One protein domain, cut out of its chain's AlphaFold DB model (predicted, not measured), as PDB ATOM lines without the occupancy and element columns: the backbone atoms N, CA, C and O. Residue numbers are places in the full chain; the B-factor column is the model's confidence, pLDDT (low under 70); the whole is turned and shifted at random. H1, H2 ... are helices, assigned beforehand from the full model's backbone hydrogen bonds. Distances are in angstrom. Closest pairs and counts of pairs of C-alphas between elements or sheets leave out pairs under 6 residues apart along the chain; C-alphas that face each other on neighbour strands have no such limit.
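Overview. This is residues 112 to 182 of the 271 residues of the protein "Hypothetical protein" of Symbiodinium sp. CCMP2456 (UniProt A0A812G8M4). A flat, open frame: long helices H2 and H4 make two sides, short H3 lies between them at one end, and H1 partly fills the other. The printed part has 71 residues, four named helices, H1 to H4, and no named strand: all helix. It is loose, radius of gyration of the C-alphas 15.3 A, spanning 39 by 30 by 15 A.

Along the chain. H1, residues 112 to 121, begins at C-alpha 112 (34.842, -43.530, 32.506). H2, residues 130 to 149, spans 29.1 A. H3 is residues 153 to 159. H4, residues 162 to 181, spans 29.1 A to C-alpha 181 (51.697, -37.467, 34.682).

Arrangement. H1 only just touches H2, at its residues 130 to 133 alone, with 3 pairs of C-alphas within 8 A, the closest Val 121 and Val 130, 6.4 A. H2 and H4 are apart. Every O i to N i+4 pair is within hydrogen-bond range in H2, H3 and H4; in H1, 5 of 6.

Size, cuts and confidence. The printed part has no cut and no long link. Residues 123 to 128 have pLDDT under 70.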
ATOM      1  N   MET A 112      36.132 -43.935  31.928       81.75
ATOM      2  CA  MET A 112      34.842 -43.530  32.506       81.75
ATOM      3  C   MET A 112      34.917 -43.393  34.021       81.75
ATOM      4  O   MET A 112      34.262 -42.513  34.567       81.75
ATOM      5  N   ASN A 113      35.734 -44.206  34.694       83.00
ATOM      6  CA  ASN A 113      35.926 -44.094  36.140       83.00
ATOM      7  C   ASN A 113      36.626 -42.784  36.513       83.00
ATOM      8  O   ASN A 113      36.240 -42.129  37.478       83.00
ATOM      9  N   ALA A 114      37.617 -42.372  35.718       78.94
ATOM     10  CA  ALA A 114      38.293 -41.094  35.897       78.94
ATOM     11  C   ALA A 114      37.354 -39.904  35.631       78.94
ATOM     12  O   ALA A 114      37.303 -38.975  36.432       78.94
ATOM     13  N   TYR A 115      36.554 -39.950  34.559       80.00
ATOM     14  CA  TYR A 115      35.525 -38.935  34.295       80.00
ATOM     15  C   TYR A 115      34.480 -38.871  35.421       80.00
ATOM     16  O   TYR A 115      34.119 -37.793  35.893       80.00
ATOM     17  N   PHE A 116      34.031 -40.030  35.901       83.62
ATOM     18  CA  PHE A 116      33.105 -40.132  37.020       83.62
ATOM     19  C   PHE A 116      33.664 -39.459  38.283       83.62
ATOM     20  O   PHE A 116      32.997 -38.603  38.868       83.62
ATOM     21  N   ALA A 117      34.888 -39.811  38.686       81.56
ATOM     22  CA  ALA A 117      35.494 -39.309  39.914       81.56
ATOM     23  C   ALA A 117      35.842 -37.817  39.822       81.56
ATOM     24  O   ALA A 117      35.502 -37.049  40.719       81.56
ATOM     25  N   TYR A 118      36.480 -37.394  38.729       78.06
ATOM     26  CA  TYR A 118      37.037 -36.046  38.626       78.06
ATOM     27  C   TYR A 118      36.062 -35.013  38.059       78.06
ATOM     28  O   TYR A 118      36.126 -33.856  38.464       78.06
ATOM     29  N   THR A 119      35.149 -35.400  37.161       78.81
ATOM     30  CA  THR A 119      34.229 -34.454  36.504       78.81
ATOM     31  C   THR A 119      32.829 -34.461  37.109       78.81
ATOM     32  O   THR A 119      32.258 -33.393  37.298       78.81
ATOM     33  N   ILE A 120      32.255 -35.632  37.413       80.75
ATOM     34  CA  ILE A 120      30.864 -35.708  37.899       80.75
ATOM     35  C   ILE A 120      30.783 -35.516  39.414       80.75
ATOM     36  O   ILE A 120      29.945 -34.756  39.900       80.75
ATOM     37  N   VAL A 121      31.617 -36.242  40.164       81.44
ATOM     38  CA  VAL A 121      31.639 -36.163  41.631       81.44
ATOM     39  C   VAL A 121      32.518 -35.014  42.124       81.44
ATOM     40  O   VAL A 121      32.183 -34.377  43.118       81.44
ATOM     41  N   GLY A 122      33.620 -34.736  41.425       70.69
ATOM     42  CA  GLY A 122      34.589 -33.711  41.803       70.69
ATOM     43  C   GLY A 122      35.574 -34.170  42.887       70.69
ATOM     44  O   GLY A 122      35.287 -35.044  43.711       70.69
ATOM     45  N   PHE A 123      36.762 -33.558  42.894       61.16
ATOM     46  CA  PHE A 123      37.814 -33.832  43.880       61.16
ATOM     47  C   PHE A 123      37.321 -33.526  45.306       61.16
ATOM     48  O   PHE A 123      36.735 -32.471  45.545       61.16
ATOM     49  N   LYS A 124      37.574 -34.433  46.263       52.88
ATOM     50  CA  LYS A 124      37.180 -34.303  47.683       52.88
ATOM     51  C   LYS A 124      35.661 -34.197  47.938       52.88
ATOM     52  O   LYS A 124      35.251 -33.654  48.959       52.88
ATOM     53  N   GLY A 125      34.821 -34.749  47.056       52.66
ATOM     54  CA  GLY A 125      33.386 -34.935  47.330       52.66
ATOM     55  C   GLY A 125      32.540 -33.650  47.334       52.66
ATOM     56  O   GLY A 125      31.595 -33.542  48.116       52.66
ATOM     57  N   GLY A 126      32.869 -32.674  46.484       60.62
ATOM     58  CA  GLY A 126      32.155 -31.395  46.387       60.62
ATOM     59  C   GLY A 126      30.861 -31.396  45.544       60.62
ATOM     60  O   GLY A 126      30.752 -32.069  44.527       60.62
ATOM     61  N   GLN A 127      29.889 -30.575  45.975       52.19
ATOM     62  CA  GLN A 127      28.532 -30.260  45.456       52.19
ATOM     63  C   GLN A 127      27.490 -31.390  45.299       52.19
ATOM     64  O   GLN A 127      26.315 -31.145  45.579       52.19
ATOM     65  N   ASN A 128      27.857 -32.625  44.944       57.25
ATOM     66  CA  ASN A 128      26.900 -33.734  44.807       57.25
ATOM     67  C   ASN A 128      27.273 -34.929  45.687       57.25
ATOM     68  O   ASN A 128      28.373 -35.462  45.620       57.25
ATOM     69  N   SER A 129      26.321 -35.409  46.493       75.62
ATOM     70  CA  SER A 129      26.530 -36.629  47.279       75.62
ATOM     71  C   SER A 129      26.823 -37.802  46.339       75.62
ATOM     72  O   SER A 129      26.003 -38.090  45.465       75.62
ATOM     73  N   VAL A 130      27.936 -38.518  46.551       81.31
ATOM     74  CA  VAL A 130      28.321 -39.728  45.786       81.31
ATOM     75  C   VAL A 130      27.151 -40.699  45.633       81.31
ATOM     76  O   VAL A 130      26.965 -41.303  44.582       81.31
ATOM     77  N   LYS A 131      26.297 -40.780  46.659       83.44
ATOM     78  CA  LYS A 131      25.069 -41.583  46.663       83.44
ATOM     79  C   LYS A 131      24.101 -41.203  45.535       83.44
ATOM     80  O   LYS A 131      23.557 -42.091  44.887       83.44
ATOM     81  N   LYS A 132      23.907 -39.905  45.267       85.19
ATOM     82  CA  LYS A 132      23.044 -39.412  44.178       85.19
ATOM     83  C   LYS A 132      23.607 -39.802  42.814       85.19
ATOM     84  O   LYS A 132      22.861 -40.245  41.948       85.19
ATOM     85  N   VAL A 133      24.922 -39.675  42.636       86.88
ATOM     86  CA  VAL A 133      25.569 -40.009  41.362       86.88
ATOM     87  C   VAL A 133      25.552 -41.522  41.119       86.88
ATOM     88  O   VAL A 133      25.187 -41.961  40.036       86.88
ATOM     89  N   MET A 134      25.835 -42.333  42.142       87.06
ATOM     90  CA  MET A 134      25.708 -43.798  42.085       87.06
ATOM     91  C   MET A 134      24.284 -44.254  41.736       87.06
ATOM     92  O   MET A 134      24.098 -45.212  40.983       87.06
ATOM     93  N   PHE A 135      23.269 -43.547  42.236       89.50
ATOM     94  CA  PHE A 135      21.879 -43.805  41.871       89.50
ATOM     95  C   PHE A 135      21.606 -43.490  40.393       89.50
ATOM     96  O   PHE A 135      21.010 -44.310  39.696       89.50
ATOM     97  N   ALA A 136      22.108 -42.365  39.879       89.44
ATOM     98  CA  ALA A 136      21.990 -42.018  38.462       89.44
ATOM     99  C   ALA A 136      22.685 -43.039  37.540       89.44
ATOM    100  O   ALA A 136      22.105 -43.434  36.532       89.44
ATOM    101  N   VAL A 137      23.876 -43.526  37.910       89.62
ATOM    102  CA  VAL A 137      24.592 -44.592  37.174       89.62
ATOM    103  C   VAL A 137      23.790 -45.897  37.174       89.62
ATOM    104  O   VAL A 137      23.715 -46.590  36.165       89.62
ATOM    105  N   THR A 138      23.133 -46.220  38.288       92.00
ATOM    106  CA  THR A 138      22.265 -47.403  38.368       92.00
ATOM    107  C   THR A 138      21.069 -47.276  37.420       92.00
ATOM    108  O   THR A 138      20.743 -48.225  36.707       92.00
ATOM    109  N   ILE A 139      20.438 -46.097  37.368       94.62
ATOM    110  CA  ILE A 139      19.349 -45.804  36.425       94.62
ATOM    111  C   ILE A 139      19.843 -45.896  34.977       94.62
ATOM    112  O   ILE A 139      19.162 -46.493  34.150       94.62
ATOM    113  N   GLU A 140      21.022 -45.355  34.668       91.00
ATOM    114  CA  GLU A 140      21.633 -45.462  33.338       91.00
ATOM    115  C   GLU A 140      21.834 -46.924  32.925       91.00
ATOM    116  O   GLU A 140      21.438 -47.299  31.823       91.00
ATOM    117  N   GLY A 141      22.309 -47.782  33.834       91.31
ATOM    118  CA  GLY A 141      22.413 -49.223  33.598       91.31
ATOM    119  C   GLY A 141      21.064 -49.893  33.299       91.31
ATOM    120  O   GLY A 141      20.968 -50.700  32.374       91.31
ATOM    121  N   VAL A 142      19.998 -49.531  34.022       93.25
ATOM    122  CA  VAL A 142      18.637 -50.040  33.756       93.25
ATOM    123  C   VAL A 142      18.125 -49.558  32.398       93.25
ATOM    124  O   VAL A 142      17.601 -50.359  31.622       93.25
ATOM    125  N   ILE A 143      18.314 -48.277  32.072       91.12
ATOM    126  CA  ILE A 143      17.956 -47.716  30.763       91.12
ATOM    127  C   ILE A 143      18.718 -48.444  29.652       91.12
ATOM    128  O   ILE A 143      18.121 -48.809  28.640       91.12
ATOM    129  N   PHE A 144      20.007 -48.720  29.846       88.06
ATOM    130  CA  PHE A 144      20.826 -49.437  28.874       88.06
ATOM    131  C   PHE A 144      20.338 -50.875  28.651       88.06
ATOM    132  O   PHE A 144      20.264 -51.330  27.507       88.06
ATOM    133  N   ILE A 145      19.939 -51.579  29.717       89.12
ATOM    134  CA  ILE A 145      19.319 -52.910  29.614       89.12
ATOM    135  C   ILE A 145      18.022 -52.831  28.802       89.12
ATOM    136  O   ILE A 145      17.855 -53.600  27.856       89.12
ATOM    137  N   LEU A 146      17.140 -51.875  29.110       89.56
ATOM    138  CA  LEU A 146      15.889 -51.678  28.371       89.56
ATOM    139  C   LEU A 146      16.157 -51.389  26.888       89.56
ATOM    140  O   LEU A 146      15.591 -52.045  26.019       89.56
ATOM    141  N   MET A 147      17.077 -50.477  26.575       86.62
ATOM    142  CA  MET A 147      17.456 -50.172  25.191       86.62
ATOM    143  C   MET A 147      18.044 -51.378  24.449       86.62
ATOM    144  O   MET A 147      17.837 -51.511  23.240       86.62
ATOM    145  N   SER A 148      18.770 -52.255  25.148       85.38
ATOM    146  CA  SER A 148      19.323 -53.483  24.570       85.38
ATOM    147  C   SER A 148      18.229 -54.481  24.178       85.38
ATOM    148  O   SER A 148      18.354 -55.127  23.137       85.38
ATOM    149  N   LEU A 149      17.139 -54.555  24.956       86.50
ATOM    150  CA  LEU A 149      15.982 -55.417  24.677       86.50
ATOM    151  C   LEU A 149      15.173 -54.955  23.456       86.50
ATOM    152  O   LEU A 149      14.660 -55.789  22.718       86.50
ATOM    153  N   PHE A 150      15.081 -53.646  23.217       84.38
ATOM    154  CA  PHE A 150      14.307 -53.077  22.105       84.38
ATOM    155  C   PHE A 150      15.101 -52.925  20.790       84.38
ATOM    156  O   PHE A 150      14.648 -52.240  19.878       84.38
ATOM    157  N   ASP A 151      16.306 -53.503  20.681       77.50
ATOM    158  CA  ASP A 151      17.219 -53.373  19.526       77.50
ATOM    159  C   ASP A 151      17.568 -51.920  19.115       77.50
ATOM    160  O   ASP A 151      18.211 -51.680  18.082       77.50
ATOM    161  N   LEU A 152      17.266 -50.935  19.974       75.50
ATOM    162  CA  LEU A 152      17.607 -49.522  19.770       75.50
ATOM    163  C   LEU A 152      19.121 -49.300  19.650       75.50
ATOM    164  O   LEU A 152      19.546 -48.299  19.074       75.50
ATOM    165  N   ARG A 153      19.948 -50.249  20.116       73.25
ATOM    166  CA  ARG A 153      21.414 -50.180  20.003       73.25
ATOM    167  C   ARG A 153      21.885 -49.898  18.575       73.25
ATOM    168  O   ARG A 153      22.777 -49.078  18.384       73.25
ATOM    169  N   ARG A 154      21.263 -50.507  17.555       71.88
ATOM    170  CA  ARG A 154      21.654 -50.293  16.146       71.88
ATOM    171  C   ARG A 154      21.368 -48.868  15.677       71.88
ATOM    172  O   ARG A 154      22.147 -48.322  14.901       71.88
ATOM    173  N   TYR A 155      20.281 -48.270  16.157       75.75
ATOM    174  CA  TYR A 155      19.910 -46.899  15.817       75.75
ATOM    175  C   TYR A 155      20.854 -45.891  16.459       75.75
ATOM    176  O   TYR A 155      21.302 -44.976  15.777       75.75
ATOM    177  N   VAL A 156      21.237 -46.115  17.718       77.62
ATOM    178  CA  VAL A 156      22.236 -45.287  18.403       77.62
ATOM    179  C   VAL A 156      23.540 -45.270  17.602       77.62
ATOM    180  O   VAL A 156      23.990 -44.202  17.199       77.62
ATOM    181  N   PHE A 157      24.096 -46.435  17.250       70.81
ATOM    182  CA  PHE A 157      25.338 -46.499  16.465       70.81
ATOM    183  C   PHE A 157      25.236 -45.874  15.067       70.81
ATOM    184  O   PHE A 157      26.247 -45.436  14.530       70.81
ATOM    185  N   LYS A 158      24.039 -45.807  14.475       81.25
ATOM    186  CA  LYS A 158      23.825 -45.150  13.177       81.25
ATOM    187  C   LYS A 158      23.792 -43.623  13.289       81.25
ATOM    188  O   LYS A 158      24.155 -42.940  12.337       81.25
ATOM    189  N   VAL A 159      23.352 -43.102  14.433       85.44
ATOM    190  CA  VAL A 159      23.297 -41.659  14.715       85.44
ATOM    191  C   VAL A 159      24.669 -41.125  15.128       85.44
ATOM    192  O   VAL A 159      24.997 -39.990  14.794       85.44
ATOM    193  N   PHE A 160      25.493 -41.932  15.805       83.69
ATOM    194  CA  PHE A 160      26.843 -41.533  16.200       83.69
ATOM    195  C   PHE A 160      27.822 -41.613  15.023       83.69
ATOM    196  O   PHE A 160      28.161 -42.709  14.567       83.69
ATOM    197  N   PRO A 161      28.340 -40.476  14.531       87.94
ATOM    198  CA  PRO A 161      29.277 -40.514  13.431       87.94
ATOM    199  C   PRO A 161      30.640 -41.037  13.904       87.94
ATOM    200  O   PRO A 161      31.096 -40.784  15.023       87.94
ATOM    201  N   THR A 162      31.334 -41.758  13.024       86.19
ATOM    202  CA  THR A 162      32.598 -42.439  13.352       86.19
ATOM    203  C   THR A 162      33.713 -41.492  13.795       86.19
ATOM    204  O   THR A 162      34.580 -41.893  14.570       86.19
ATOM    205  N   TRP A 163      33.686 -40.228  13.362       89.06
ATOM    206  CA  TRP A 163      34.644 -39.211  13.799       89.06
ATOM    207  C   TRP A 163      34.462 -38.819  15.271       89.06
ATOM    208  O   TRP A 163      35.463 -38.632  15.957       89.06
ATOM    209  N   MET A 164      33.224 -38.783  15.786       88.69
ATOM    210  CA  MET A 164      32.974 -38.536  17.212       88.69
ATOM    211  C   MET A 164      33.509 -39.688  18.058       88.69
ATOM    212  O   MET A 164      34.203 -39.446  19.036       88.69
ATOM    213  N   MET A 165      33.275 -40.936  17.638       83.38
ATOM    214  CA  MET A 165      33.790 -42.108  18.356       83.38
ATOM    215  C   MET A 165      35.325 -42.102  18.432       83.38
ATOM    216  O   MET A 165      35.890 -42.274  19.511       83.38
ATOM    217  N   LYS A 166      36.007 -41.816  17.313       87.06
ATOM    218  CA  LYS A 166      37.475 -41.699  17.282       87.06
ATOM    219  C   LYS A 166      37.987 -40.550  18.156       87.06
ATOM    220  O   LYS A 166      38.969 -40.729  18.872       87.06
ATOM    221  N   ALA A 167      37.320 -39.394  18.128       89.50
ATOM    222  CA  ALA A 167      37.683 -38.245  18.954       89.50
ATOM    223  C   ALA A 167      37.518 -38.540  20.453       89.50
ATOM    224  O   ALA A 167      38.401 -38.210  21.240       89.50
ATOM    225  N   THR A 168      36.438 -39.217  20.853       86.50
ATOM    226  CA  THR A 168      36.216 -39.624  22.246       86.50
ATOM    227  C   THR A 168      37.302 -40.586  22.729       86.50
ATOM    228  O   THR A 168      37.826 -40.395  23.824       86.50
ATOM    229  N   MET A 169      37.701 -41.571  21.915       83.25
ATOM    230  CA  MET A 169      38.797 -42.487  22.265       83.25
ATOM    231  C   MET A 169      40.134 -41.748  22.425       83.25
ATOM    232  O   MET A 169      40.844 -41.975  23.404       83.25
ATOM    233  N   ALA A 170      40.453 -40.819  21.515       88.62
ATOM    234  CA  ALA A 170      41.660 -39.996  21.615       88.62
ATOM    235  C   ALA A 170      41.648 -39.090  22.862       88.62
ATOM    236  O   ALA A 170      42.655 -38.997  23.564       88.62
ATOM    237  N   GLY A 171      40.506 -38.470  23.174       86.12
ATOM    238  CA  GLY A 171      40.341 -37.606  24.344       86.12
ATOM    239  C   GLY A 171      40.481 -38.360  25.667       86.12
ATOM    240  O   GLY A 171      41.207 -37.911  26.550       86.12
ATOM    241  N   ILE A 172      39.857 -39.535  25.789       82.25
ATOM    242  CA  ILE A 172      39.986 -40.390  26.978       82.25
ATOM    243  C   ILE A 172      41.436 -40.858  27.157       82.25
ATOM    244  O   ILE A 172      41.948 -40.843  28.276       82.25
ATOM    245  N   GLY A 173      42.118 -41.231  26.068       82.88
ATOM    246  CA  GLY A 173      43.528 -41.621  26.109       82.88
ATOM    247  C   GLY A 173      44.438 -40.486  26.583       82.88
ATOM    248  O   GLY A 173      45.258 -40.691  27.476       82.88
ATOM    249  N   LEU A 174      44.253 -39.275  26.046       86.00
ATOM    250  CA  LEU A 174      45.012 -38.093  26.465       86.00
ATOM    251  C   LEU A 174      44.720 -37.716  27.926       86.00
ATOM    252  O   LEU A 174      45.632 -37.353  28.663       86.00
ATOM    253  N   PHE A 175      43.468 -37.857  28.362       80.38
ATOM    254  CA  PHE A 175      43.062 -37.611  29.744       80.38
ATOM    255  C   PHE A 175      43.706 -38.599  30.727       80.38
ATOM    256  O   PHE A 175      44.237 -38.188  31.756       80.38
ATOM    257  N   LEU A 176      43.736 -39.894  30.397       78.81
ATOM    258  CA  LEU A 176      44.428 -40.901  31.207       78.81
ATOM    259  C   LEU A 176      45.946 -40.684  31.219       78.81
ATOM    260  O   LEU A 176      46.571 -40.834  32.268       78.81
ATOM    261  N   ALA A 177      46.533 -40.285  30.087       82.25
ATOM    262  CA  ALA A 177      47.945 -39.920  30.024       82.25
ATOM    263  C   ALA A 177      48.251 -38.729  30.945       82.25
ATOM    264  O   ALA A 177      49.236 -38.761  31.678       82.25
ATOM    265  N   PHE A 178      47.378 -37.719  30.975       80.12
ATOM    266  CA  PHE A 178      47.503 -36.575  31.874       80.12
ATOM    267  C   PHE A 178      47.428 -36.981  33.355       80.12
ATOM    268  O   PHE A 178      48.290 -36.584  34.136       80.12
ATOM    269  N   ILE A 179      46.473 -37.839  33.735       76.19
ATOM    270  CA  ILE A 179      46.376 -38.370  35.109       76.19
ATOM    271  C   ILE A 179      47.646 -39.142  35.496       76.19
ATOM    272  O   ILE A 179      48.129 -39.007  36.617       76.19
ATOM    273  N   GLY A 180      48.220 -39.917  34.570       75.88
ATOM    274  CA  GLY A 180      49.482 -40.631  34.790       75.88
ATOM    275  C   GLY A 180      50.708 -39.718  34.945       75.88
ATOM    276  O   GLY A 180      51.720 -40.139  35.501       75.88
ATOM    277  N   LEU A 181      50.642 -38.467  34.483       78.81
ATOM    278  CA  LEU A 181      51.697 -37.467  34.682       78.81
ATOM    279  C   LEU A 181      51.525 -36.678  35.989       78.81
ATOM    280  O   LEU A 181      52.483 -36.050  36.442       78.81
ATOM    281  N   GLN A 182      50.335 -36.718  36.593       71.94
ATOM    282  CA  GLN A 182      50.001 -35.973  37.802       71.94
ATOM    283  C   GLN A 182      50.653 -36.565  39.064       71.94
ATOM    284  O   GLN A 182      50.870 -37.778  39.185       71.94
TER     285      GLN A 182